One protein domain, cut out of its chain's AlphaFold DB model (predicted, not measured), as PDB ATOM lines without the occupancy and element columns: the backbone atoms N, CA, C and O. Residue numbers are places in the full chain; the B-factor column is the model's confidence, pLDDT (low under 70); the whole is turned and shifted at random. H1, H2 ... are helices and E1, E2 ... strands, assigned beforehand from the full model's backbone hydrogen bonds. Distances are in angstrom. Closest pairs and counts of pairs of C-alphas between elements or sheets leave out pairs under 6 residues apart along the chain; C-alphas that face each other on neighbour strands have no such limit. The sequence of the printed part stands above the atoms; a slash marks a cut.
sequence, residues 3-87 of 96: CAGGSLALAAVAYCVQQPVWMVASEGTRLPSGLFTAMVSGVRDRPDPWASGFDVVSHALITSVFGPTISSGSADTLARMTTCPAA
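What this domain is: This is residues 3 to 87 of the 96 residues of the protein "Unannotated protein" of freshwater metagenome (UniProt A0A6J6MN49). The domain is a flat, open ring: on one side is a small three-stranded sheet, E1, E3 and E4, with the short helix H3 packed on it, and on the other side are H1 and H2, with the short strand E2 between the start of H1 and the end of H2. The links from H1 to E1, from E1 to H2 and from E2 to E3 join the two sides. The printed part has 85 residues with three named helices and four named strands, in the order H1 E1 H2 E2 E3 E4 H3; the sheet runs E1 E3 E4 and is mixed. The class is mixed, helices and strands, with 42 residues, under half, in named elements. The whole is compact, with a radius of gyration of the C-alphas of 13.7 A, and spans 39 by 38 by 15 A.

How they stand to each other: The sheet holds E1, residues 22 to 24, E3, residues 64 to 67, and E4, residues 70 to 73, with E1 and E4 as edge strands. E1 and E3 are parallel at 14 degrees, with N 66 and O 23 at 2.8 A. E3 and E4 form a hairpin, antiparallel at 157 degrees, with N 65 and O 73 at 2.8 A and N 67 and O 70 at 2.9 A. H3, residues 75 to 80, is on the sheet at a height of 8.9 A; it lies beside the strands, over none of them, but only just, with 2 of its C-alphas falling on E3. The closest C-alphas of E3 and H3 are those of Val 65 and Ala 75, 6.6 A apart. E2, residues 54 to 56, pairs with no named strand, but residues 3 to 4 pair with residues 54 to 55 of E2, antiparallel. The closest C-alphas of E2 and H1, residues 7 to 16, are those of Asp 55 and Leu 8, 5.9 A apart. The closest C-alphas of E2 and H2, residues 33 to 44, are those of Phe 54 and Val 43, 6.9 A apart. H1 and H2 are apart, and neither is on the sheet. In H1 and H2 every O i to N i+4 pair is within hydrogen-bond range; in H3 1 of 2 is.

Where its parts are: E3 measures 10.4 A from C-alpha 64 to C-alpha 67. H2, the longest helix, measures 16.2 A and begins at C-alpha 33 (2.856, -29.705, 41.568). H1 measures 14.3 A and begins at C-alpha 7 (13.846, -48.011, 39.920). H3 measures 9.6 A and ends at C-alpha 80 (-5.464, -36.379, 34.751).

The domain as a whole: The two C-alphas farthest apart are those of Pro 47 and Ser 71, at 39.8 A. The printed part has no cut, and no link is long. The mean pLDDT of the printed part is 86.9, and residue 49 alone is under 70.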
ATOM      1  N   CYS A   3      10.272 -42.780  42.929       91.81
ATOM      2  CA  CYS A   3      10.228 -44.220  43.191       91.81
ATOM      3  C   CYS A   3      11.366 -44.617  44.133       91.81
ATOM      4  O   CYS A   3      12.252 -43.811  44.394       91.81
ATOM      5  N   ALA A   4      11.371 -45.855  44.628       92.00
ATOM      6  CA  ALA A   4      12.500 -46.369  45.403       92.00
ATOM      7  C   ALA A   4      13.801 -46.348  44.577       92.00
ATOM      8  O   ALA A   4      13.766 -46.510  43.353       92.00
ATOM      9  N   GLY A   5      14.939 -46.172  45.245       92.06
ATOM     10  CA  GLY A   5      16.258 -46.190  44.615       92.06
ATOM     11  C   GLY A   5      16.494 -47.453  43.778       92.06
ATOM     12  O   GLY A   5      16.109 -48.555  44.171       92.06
ATOM     13  N   GLY A   6      17.094 -47.285  42.600       91.62
ATOM     14  CA  GLY A   6      17.309 -48.341  41.605       91.62
ATOM     15  C   GLY A   6      16.166 -48.509  40.594       91.62
ATOM     16  O   GLY A   6      16.366 -49.131  39.547       91.62
ATOM     17  N   SER A   7      14.988 -47.926  40.842       94.25
ATOM     18  CA  SER A   7      13.846 -48.011  39.920       94.25
ATOM     19  C   SER A   7      14.132 -47.362  38.565       94.25
ATOM     20  O   SER A   7      13.653 -47.859  37.544       94.25
ATOM     21  N   LEU A   8      14.916 -46.278  38.521       94.19
ATOM     22  CA  LEU A   8      15.282 -45.627  37.260       94.19
ATOM     23  C   LEU A   8      16.167 -46.540  36.411       94.19
ATOM     24  O   LEU A   8      15.930 -46.673  35.213       94.19
ATOM     25  N   ALA A   9      17.155 -47.186  37.034       94.31
ATOM     26  CA  ALA A   9      18.040 -48.120  36.348       94.31
ATOM     27  C   ALA A   9      17.251 -49.311  35.783       94.31
ATOM     28  O   ALA A   9      17.409 -49.653  34.612       94.31
ATOM     29  N   LEU A  10      16.340 -49.884  36.577       95.50
ATOM     30  CA  LEU A  10      15.465 -50.969  36.129       95.50
ATOM     31  C   LEU A  10      14.567 -50.541  34.963       95.50
ATOM     32  O   LEU A  10      14.498 -51.248  33.958       95.50
ATOM     33  N   ALA A  11      13.920 -49.377  35.059       95.69
ATOM     34  CA  ALA A  11      13.044 -48.869  34.006       95.69
ATOM     35  C   ALA A  11      13.810 -48.560  32.706       95.69
ATOM     36  O   ALA A  11      13.316 -48.842  31.615       95.69
ATOM     37  N   ALA A  12      15.033 -48.032  32.809       96.31
ATOM     38  CA  ALA A  12      15.893 -47.778  31.656       96.31
ATOM     39  C   ALA A  12      16.335 -49.079  30.968       96.31
ATOM     40  O   ALA A  12      16.283 -49.176  29.743       96.31
ATOM     41  N   VAL A  13      16.720 -50.102  31.738       97.50
ATOM     42  CA  VAL A  13      17.067 -51.416  31.175       97.50
ATOM     43  C   VAL A  13      15.850 -52.059  30.520       97.50
ATOM     44  O   VAL A  13      15.962 -52.524  29.388       97.50
ATOM     45  N   ALA A  14      14.690 -52.039  31.184       96.94
ATOM     46  CA  ALA A  14      13.441 -52.558  30.632       96.94
ATOM     47  C   ALA A  14      13.087 -51.883  29.300       96.94
ATOM     48  O   ALA A  14      12.743 -52.572  28.342       96.94
ATOM     49  N   TYR A  15      13.280 -50.563  29.200       95.75
ATOM     50  CA  TYR A  15      13.149 -49.837  27.940       95.75
ATOM     51  C   TYR A  15      14.116 -50.366  26.869       95.75
ATOM     52  O   TYR A  15      13.686 -50.688  25.764       95.75
ATOM     53  N   CYS A  16      15.403 -50.539  27.183       97.12
ATOM     54  CA  CYS A  16      16.387 -51.068  26.229       97.12
ATOM     55  C   CYS A  16      16.048 -52.484  25.734       97.12
ATOM     56  O   CYS A  16      16.245 -52.779  24.558       97.12
ATOM     57  N   VAL A  17      15.517 -53.350  26.603       97.81
ATOM     58  CA  VAL A  17      15.127 -54.726  26.242       97.81
ATOM     59  C   VAL A  17      13.674 -54.849  25.767       97.81
ATOM     60  O   VAL A  17      13.187 -55.962  25.577       97.81
ATOM     61  N   GLN A  18      12.981 -53.721  25.579       95.94
ATOM     62  CA  GLN A  18      11.582 -53.650  25.139       95.94
ATOM     63  C   GLN A  18      10.623 -54.463  26.027       95.94
ATOM     64  O   GLN A  18       9.633 -55.025  25.558       95.94
ATOM     65  N   GLN A  19      10.916 -54.527  27.326       97.25
ATOM     66  CA  GLN A  19      10.025 -55.114  28.319       97.25
ATOM     67  C   GLN A  19       9.063 -54.049  28.856       97.25
ATOM     68  O   GLN A  19       9.485 -52.924  29.143       97.25
ATOM     69  N   PRO A  20       7.768 -54.375  29.006       94.25
ATOM     70  CA  PRO A  20       6.800 -53.424  29.522       94.25
ATOM     71  C   PRO A  20       7.071 -53.117  31.000       94.25
ATOM     72  O   PRO A  20       7.311 -54.017  31.801       94.25
ATOM     73  N   VAL A  21       6.972 -51.838  31.367       93.75
ATOM     74  CA  VAL A  21       7.090 -51.376  32.755       93.75
ATOM     75  C   VAL A  21       5.730 -50.899  33.228       93.75
ATOM     76  O   VAL A  21       5.183 -49.916  32.722       93.75
ATOM     77  N   TRP A  22       5.185 -51.596  34.219       92.88
ATOM     78  CA  TRP A  22       3.889 -51.265  34.791       92.88
ATOM     79  C   TRP A  22       4.044 -50.480  36.081       92.88
ATOM     80  O   TRP A  22       4.845 -50.819  36.950       92.88
ATOM     81  N   MET A  23       3.225 -49.446  36.212       90.19
ATOM     82  CA  MET A  23       3.093 -48.673  37.432       90.19
ATOM     83  C   MET A  23       1.756 -48.995  38.087       90.19
ATOM     84  O   MET A  23       0.707 -48.869  37.461       90.19
ATOM     85  N   VAL A  24       1.788 -49.348  39.368       89.75
ATOM     86  CA  VAL A  24       0.586 -49.416  40.201       89.75
ATOM     87  C   VAL A  24       0.578 -48.177  41.087       89.75
ATOM     88  O   VAL A  24       1.415 -48.039  41.976       89.75
ATOM     89  N   ALA A  25      -0.329 -47.248  40.804       84.44
ATOM     90  CA  ALA A  25      -0.499 -46.015  41.552       84.44
ATOM     91  C   ALA A  25      -1.716 -46.135  42.477       84.44
ATOM     92  O   ALA A  25      -2.849 -46.313  42.026       84.44
ATOM     93  N   SER A  26      -1.487 -46.020  43.783       81.62
ATOM     94  CA  SER A  26      -2.568 -45.917  44.763       81.62
ATOM     95  C   SER A  26      -3.260 -44.558  44.667       81.62
ATOM     96  O   SER A  26      -2.657 -43.554  44.275       81.62
ATOM     97  N   GLU A  27      -4.527 -44.510  45.069       80.00
ATOM     98  CA  GLU A  27      -5.234 -43.243  45.241       80.00
ATOM     99  C   GLU A  27      -4.523 -42.360  46.285       80.00
ATOM    100  O   GLU A  27      -3.891 -42.862  47.213       80.00
ATOM    101  N   GLY A  28      -4.562 -41.037  46.096       80.19
ATOM    102  CA  GLY A  28      -3.935 -40.079  47.016       80.19
ATOM    103  C   GLY A  28      -2.411 -39.939  46.902       80.19
ATOM    104  O   GLY A  28      -1.828 -39.139  47.622       80.19
ATOM    105  N   THR A  29      -1.745 -40.649  45.983       83.81
ATOM    106  CA  THR A  29      -0.279 -40.549  45.790       83.81
ATOM    107  C   THR A  29       0.152 -39.424  44.841       83.81
ATOM    108  O   THR A  29       1.338 -39.104  44.736       83.81
ATOM    109  N   ARG A  30      -0.803 -38.786  44.151       87.75
ATOM    110  CA  ARG A  30      -0.538 -37.647  43.268       87.75
ATOM    111  C   ARG A  30      -0.488 -36.348  44.064       87.75
ATOM    112  O   ARG A  30      -1.518 -35.740  44.339       87.75
ATOM    113  N   LEU A  31       0.718 -35.890  44.360       87.25
ATOM    114  CA  LEU A  31       0.941 -34.611  45.026       87.25
ATOM    115  C   LEU A  31       0.627 -33.408  44.112       87.25
ATOM    116  O   LEU A  31       0.871 -33.471  42.902       87.25
ATOM    117  N   PRO A  32       0.154 -32.283  44.680       88.56
ATOM    118  CA  PRO A  32       0.194 -30.974  44.036       88.56
ATOM    119  C   PRO A  32       1.581 -30.650  43.468       88.56
ATOM    120  O   PRO A  32       2.606 -30.983  44.065       88.56
ATOM    121  N   SER A  33       1.620 -29.964  42.323       87.19
ATOM    122  CA  SER A  33       2.856 -29.705  41.568       87.19
ATOM    123  C   SER A  33       3.946 -29.017  42.395       87.19
ATOM    124  O   SER A  33       5.112 -29.397  42.294       87.19
ATOM    125  N   GLY A  34       3.578 -28.052  43.243       85.94
ATOM    126  CA  GLY A  34       4.513 -27.364  44.138       85.94
ATOM    127  C   GLY A  34       5.165 -28.310  45.151       85.94
ATOM    128  O   GLY A  34       6.389 -28.352  45.251       85.94
ATOM    129  N   LEU A  35       4.357 -29.136  45.828       86.50
ATOM    130  CA  LEU A  35       4.836 -30.122  46.805       86.50
ATOM    131  C   LEU A  35       5.727 -31.178  46.145       86.50
ATOM    132  O   LEU A  35       6.806 -31.490  46.643       86.50
ATOM    133  N   PHE A  36       5.316 -31.679  44.977       88.25
ATOM    134  CA  PHE A  36       6.111 -32.642  44.219       88.25
ATOM    135  C   PHE A  36       7.462 -32.055  43.786       88.25
ATOM    136  O   PHE A  36       8.494 -32.707  43.926       88.25
ATOM    137  N   THR A  37       7.473 -30.808  43.306       89.06
ATOM    138  CA  THR A  37       8.707 -30.120  42.893       89.06
ATOM    139  C   THR A  37       9.661 -29.948  44.073       89.06
ATOM    140  O   THR A  37      10.851 -30.235  43.942       89.06
ATOM    141  N   ALA A  38       9.142 -29.567  45.244       86.50
ATOM    142  CA  ALA A  38       9.933 -29.464  46.467       86.50
ATOM    143  C   ALA A  38      10.531 -30.822  46.879       86.50
ATOM    144  O   ALA A  38      11.725 -30.902  47.175       86.50
ATOM    145  N   MET A  39       9.759 -31.913  46.820       87.50
ATOM    146  CA  MET A  39      10.287 -33.255  47.097       87.50
ATOM    147  C   MET A  39      11.392 -33.660  46.117       87.50
ATOM    148  O   MET A  39      12.430 -34.165  46.540       87.50
ATOM    149  N   VAL A  40      11.204 -33.401  44.819       89.75
ATOM    150  CA  VAL A  40      12.221 -33.689  43.797       89.75
ATOM    151  C   VAL A  40      13.497 -32.881  44.039       89.75
ATOM    152  O   VAL A  40      14.583 -33.449  43.923       89.75
ATOM    153  N   SER A  41      13.393 -31.601  44.416       87.31
ATOM    154  CA  SER A  41      14.564 -30.786  44.778       87.31
ATOM    155  C   SER A  41      15.314 -31.378  45.977       87.31
ATOM    156  O   SER A  41      16.519 -31.589  45.911       87.31
ATOM    157  N   GLY A  42      14.598 -31.819  47.017       84.19
ATOM    158  CA  GLY A  42      15.208 -32.455  48.188       84.19
ATOM    159  C   GLY A  42      15.931 -33.776  47.895       84.19
ATOM    160  O   GLY A  42      16.827 -34.154  48.650       84.19
ATOM    161  N   VAL A  43      15.559 -34.467  46.813       85.56
ATOM    162  CA  VAL A  43      16.237 -35.679  46.325       85.56
ATOM    163  C   VAL A  43      17.444 -35.326  45.451       85.56
ATOM    164  O   VAL A  43      18.513 -35.904  45.632       85.56
ATOM    165  N   ARG A  44      17.293 -34.378  44.517       83.38
ATOM    166  CA  ARG A  44      18.334 -34.010  43.539       83.38
ATOM    167  C   ARG A  44      19.457 -33.160  44.120       83.38
ATOM    168  O   ARG A  44      20.600 -33.334  43.712       83.38
ATOM    169  N   ASP A  45      19.140 -32.277  45.058       83.44
ATOM    170  CA  ASP A  45      20.082 -31.290  45.592       83.44
ATOM    171  C   ASP A  45      20.914 -31.847  46.762       83.44
ATOM    172  O   ASP A  45      21.655 -31.111  47.419       83.44
ATOM    173  N   ARG A  46      20.807 -33.153  47.062       79.31
ATOM    174  CA  ARG A  46      21.678 -33.791  48.053       79.31
ATOM    175  C   ARG A  46      23.117 -33.894  47.525       79.31
ATOM    176  O   ARG A  46      23.306 -34.250  46.365       79.31
ATOM    177  N   PRO A  47      24.135 -33.691  48.391       81.06
ATOM    178  CA  PRO A  47      25.542 -33.883  48.020       81.06
ATOM    179  C   PRO A  47      25.838 -35.300  47.522       81.06
ATOM    180  O   PRO A  47      26.691 -35.500  46.664       81.06
ATOM    181  N   ASP A  48      25.106 -36.271  48.068       82.12
ATOM    182  CA  ASP A  48      25.073 -37.656  47.630       82.12
ATOM    183  C   ASP A  48      23.637 -37.979  47.151       82.12
ATOM    184  O   ASP A  48      22.749 -38.233  47.978       82.12
ATOM    185  N   PRO A  49      23.374 -37.922  45.832       69.69
ATOM    186  CA  PRO A  49      22.049 -38.187  45.270       69.69
ATOM    187  C   PRO A  49      21.568 -39.624  45.508       69.69
ATOM    188  O   PRO A  49      20.370 -39.859  45.697       69.69
ATOM    189  N   TRP A  50      22.492 -40.588  45.540       75.38
ATOM    190  CA  TRP A  50      22.195 -42.010  45.741       75.38
ATOM    191  C   TRP A  50      21.765 -42.284  47.189       75.38
ATOM    192  O   TRP A  50      20.900 -43.125  47.437       75.38
ATOM    193  N   ALA A  51      22.285 -41.513  48.148       81.25
ATOM    194  CA  ALA A  51      21.907 -41.596  49.558       81.25
ATOM    195  C   ALA A  51      20.474 -41.111  49.859       81.25
ATOM    196  O   ALA A  51      20.018 -41.199  51.001       81.25
ATOM    197  N   SER A  52      19.744 -40.564  48.881       85.62
ATOM    198  CA  SER A  52      18.329 -40.208  49.057       85.62
ATOM    199  C   SER A  52      17.424 -41.436  49.223       85.62
ATOM    200  O   SER A  52      16.374 -41.324  49.851       85.62
ATOM    201  N   GLY A  53      17.828 -42.592  48.681       88.94
ATOM    202  CA  GLY A  53      16.994 -43.793  48.623       88.94
ATOM    203  C   GLY A  53      15.824 -43.696  47.636       88.94
ATOM    204  O   GLY A  53      14.999 -44.611  47.599       88.94
ATOM    205  N   PHE A  54      15.748 -42.624  46.837       91.50
ATOM    206  CA  PHE A  54      14.685 -42.390  45.865       91.50
ATOM    207  C   PHE A  54      15.236 -42.046  44.482       91.50
ATOM    208  O   PHE A  54      16.166 -41.257  44.343       91.50
ATOM    209  N   ASP A  55      14.571 -42.557  43.452       91.88
ATOM    210  CA  ASP A  55      14.860 -42.260  42.056       91.88
ATOM    211  C   ASP A  55      13.766 -41.384  41.442       91.88
ATOM    212  O   ASP A  55      12.565 -41.632  41.594       91.88
ATOM    213  N   VAL A  56      14.183 -40.384  40.664       91.69
ATOM    214  CA  VAL A  56      13.274 -39.614  39.810       91.69
ATOM    215  C   VAL A  56      13.118 -40.346  38.481       91.69
ATOM    216  O   VAL A  56      14.006 -40.303  37.632       91.69
ATOM    217  N   VAL A  57      11.970 -40.988  38.280       92.12
ATOM    218  CA  VAL A  57      11.680 -41.766  37.069       92.12
ATOM    219  C   VAL A  57      10.778 -40.970  36.119       92.12
ATOM    220  O   VAL A  57       9.799 -40.338  36.538       92.12
ATOM    221  N   SER A  58      11.116 -40.984  34.827       91.00
ATOM    222  CA  SER A  58      10.323 -40.339  33.773       91.00
ATOM    223  C   SER A  58       9.046 -41.122  33.478       91.00
ATOM    224  O   SER A  58       9.062 -42.349  33.438       91.00
ATOM    225  N   HIS A  59       7.945 -40.417  33.201       89.25
ATOM    226  CA  HIS A  59       6.691 -41.058  32.793       89.25
ATOM    227  C   HIS A  59       6.810 -41.763  31.435       89.25
ATOM    228  O   HIS A  59       6.089 -42.720  31.188       89.25
ATOM    229  N   ALA A  60       7.749 -41.336  30.583       90.38
ATOM    230  CA  ALA A  60       7.981 -41.946  29.274       90.38
ATOM    231  C   ALA A  60       8.490 -43.398  29.352       90.38
ATOM    232  O   ALA A  60       8.420 -44.120  28.365       90.38
ATOM    233  N   LEU A  61       9.005 -43.821  30.511       92.81
ATOM    234  CA  LEU A  61       9.469 -45.192  30.728       92.81
ATOM    235  C   LEU A  61       8.340 -46.138  31.166       92.81
ATOM    236  O   LEU A  61       8.578 -47.335  31.272       92.81
ATOM    237  N   ILE A  62       7.134 -45.626  31.434       91.88
ATOM    238  CA  ILE A  62       5.989 -46.424  31.883       91.88
ATOM    239  C   ILE A  62       5.078 -46.748  30.711       91.88
ATOM    240  O   ILE A  62       4.601 -45.853  30.013       91.88
ATOM    241  N   THR A  63       4.797 -48.037  30.530       92.06
ATOM    242  CA  THR A  63       3.917 -48.516  29.462       92.06
ATOM    243  C   THR A  63       2.457 -48.521  29.890       92.06
ATOM    244  O   THR A  63       1.598 -48.090  29.123       92.06
ATOM    245  N   SER A  64       2.185 -48.950  31.123       91.31
ATOM    246  CA  SER A  64       0.825 -49.058  31.650       91.31
ATOM    247  C   SER A  64       0.743 -48.607  33.101       91.31
ATOM    248  O   SER A  64       1.646 -48.854  33.900       91.31
ATOM    249  N   VAL A  65      -0.376 -47.981  33.440       90.25
ATOM    250  CA  VAL A  65      -0.705 -47.490  34.775       90.25
ATOM    251  C   VAL A  65      -1.982 -48.169  35.256       90.25
ATOM    252  O   VAL A  65      -2.981 -48.203  34.535       90.25
ATOM    253  N   PHE A  66      -1.949 -48.667  36.485       89.69
ATOM    254  CA  PHE A  66      -3.063 -49.311  37.169       89.69
ATOM    255  C   PHE A  66      -3.320 -48.619  38.502       89.69
ATOM    256  O   PHE A  66      -2.383 -48.170  39.159       89.69
ATOM    257  N   GLY A  67      -4.575 -48.552  38.923       87.19
ATOM    258  CA  GLY A  67      -4.945 -47.983  40.213       87.19
ATOM    259  C   GLY A  67      -6.373 -48.348  40.608       87.19
ATOM    260  O   GLY A  67      -7.094 -48.951  39.815       87.19
ATOM    261  N   PRO A  68      -6.821 -47.960  41.811       83.06
ATOM    262  CA  PRO A  68      -8.157 -48.305  42.310       83.06
ATOM    263  C   PRO A  68      -9.290 -47.834  41.388       83.06
ATOM    264  O   PRO A  68     -10.305 -48.505  41.240       83.06
ATOM    265  N   THR A  69      -9.091 -46.690  40.732       80.75
ATOM    266  CA  THR A  69     -10.038 -46.069  39.798       80.75
ATOM    267  C   THR A  69      -9.624 -46.225  38.329       80.75
ATOM    268  O   THR A  69     -10.326 -45.747  37.439       80.75
ATOM    269  N   ILE A  70      -8.494 -46.891  38.051       77.00
ATOM    270  CA  ILE A  70      -7.907 -47.035  36.711       77.00
ATOM    271  C   ILE A  70      -7.622 -48.516  36.454       77.00
ATOM    272  O   ILE A  70      -6.632 -49.063  36.937       77.00
ATOM    273  N   SER A  71      -8.463 -49.157  35.642       76.19
ATOM    274  CA  SER A  71      -8.275 -50.558  35.236       76.19
ATOM    275  C   SER A  71      -7.134 -50.743  34.234       76.19
ATOM    276  O   SER A  71      -6.485 -51.781  34.231       76.19
ATOM    277  N   SER A  72      -6.882 -49.742  33.387       78.25
ATOM    278  CA  SER A  72      -5.681 -49.617  32.558       78.25
ATOM    279  C   SER A  72      -5.573 -48.182  32.041       78.25
ATOM    280  O   SER A  72      -6.564 -47.584  31.619       78.25
ATOM    281  N   GLY A  73      -4.383 -47.597  32.105       81.06
ATOM    282  CA  GLY A  73      -4.120 -46.242  31.635       81.06
ATOM    283  C   GLY A  73      -2.719 -46.103  31.057       81.06
ATOM    284  O   GLY A  73      -1.853 -46.936  31.308       81.06
ATOM    285  N   SER A  74      -2.491 -45.038  30.292       81.12
ATOM    286  CA  SER A  74      -1.149 -44.643  29.861       81.12
ATOM    287  C   SER A  74      -0.520 -43.682  30.874       81.12
ATOM    288  O   SER A  74      -1.170 -43.240  31.826       81.12
ATOM    289  N   ALA A  75       0.735 -43.299  30.638       73.31
ATOM    290  CA  ALA A  75       1.407 -42.223  31.365       73.31
ATOM    291  C   ALA A  75       0.559 -40.935  31.484       73.31
ATOM    292  O   ALA A  75       0.546 -40.302  32.540       73.31
ATOM    293  N   ASP A  76      -0.213 -40.574  30.453       78.00
ATOM    294  CA  ASP A  76      -1.082 -39.388  30.474       78.00
ATOM    295  C   ASP A  76      -2.250 -39.514  31.454       78.00
ATOM    296  O   ASP A  76      -2.786 -38.508  31.927       78.00
ATOM    297  N   THR A  77      -2.661 -40.739  31.787       80.56
ATOM    298  CA  THR A  77      -3.707 -40.963  32.786       80.56
ATOM    299  C   THR A  77      -3.271 -40.427  34.149       80.56
ATOM    300  O   THR A  77      -4.090 -39.815  34.831       80.56
ATOM    301  N   LEU A  78      -1.981 -40.521  34.500       75.38
ATOM    302  CA  LEU A  78      -1.437 -39.956  35.745       75.38
ATOM    303  C   LEU A  78      -1.594 -38.433  35.817       75.38
ATOM    304  O   LEU A  78      -1.840 -37.883  36.890       75.38
ATOM    305  N   ALA A  79      -1.461 -37.731  34.687       75.94
ATOM    306  CA  ALA A  79      -1.597 -36.276  34.649       75.94
ATOM    307  C   ALA A  79      -3.037 -35.820  34.938       75.94
ATOM    308  O   ALA A  79      -3.230 -34.743  35.505       75.94
ATOM    309  N   ARG A  80      -4.027 -36.649  34.581       78.56
ATOM    310  CA  ARG A  80      -5.464 -36.379  34.751       78.56
ATOM    311  C   ARG A  80      -6.029 -36.818  36.102       78.56
ATOM    312  O   ARG A  80      -7.154 -36.447  36.420       78.56
ATOM    313  N   MET A  81      -5.286 -37.600  36.886       79.38
ATOM    314  CA  MET A  81      -5.734 -38.013  38.218       79.38
ATOM    315  C   MET A  81      -5.931 -36.795  39.121       79.38
ATOM    316  O   MET A  81      -5.186 -35.819  39.046       79.38
ATOM    317  N   THR A  82      -6.913 -36.857  40.013       84.12
ATOM    318  CA  THR A  82      -7.097 -35.837  41.047       84.12
ATOM    319  C   THR A  82      -5.850 -35.761  41.931       84.12
ATOM    320  O   THR A  82      -5.245 -36.777  42.274       84.12
ATOM    321  N   THR A  83      -5.400 -34.541  42.241       84.44
ATOM    322  CA  THR A  83      -4.352 -34.352  43.255       84.44
ATOM    323  C   THR A  83      -4.895 -34.759  44.617       84.44
ATOM    324  O   THR A  83      -6.072 -34.531  44.903       84.44
ATOM    325  N   CYS A  84      -4.033 -35.275  45.487       85.50
ATOM    326  CA  CYS A  84      -4.348 -35.345  46.904       85.50
ATOM    327  C   CYS A  84      -4.569 -33.925  47.468       85.50
ATOM    328  O   CYS A  84      -4.013 -32.955  46.929       85.50
ATOM    329  N   PRO A  85      -5.365 -33.775  48.540       84.00
ATOM    330  CA  PRO A  85      -5.427 -32.527  49.291       84.00
ATOM    331  C   PRO A  85      -4.023 -32.083  49.719       84.00
ATOM    332  O   PRO A  85      -3.154 -32.921  49.974       84.00
ATOM    333  N   ALA A  86      -3.790 -30.771  49.771       78.88
ATOM    334  CA  ALA A  86      -2.536 -30.243  50.291       78.88
ATOM    335  C   ALA A  86      -2.447 -30.532  51.797       78.88
ATOM    336  O   ALA A  86      -3.381 -30.241  52.540       78.88
ATOM    337  N   ALA A  87      -1.329 -31.126  52.202       76.25
ATOM    338  CA  ALA A  87      -0.998 -31.492  53.575       76.25
ATOM    339  C   ALA A  87       0.351 -30.842  53.924       76.25
ATOM    340  O   ALA A  87       1.385 -31.508  54.039       76.25
TER     341      ALA A  87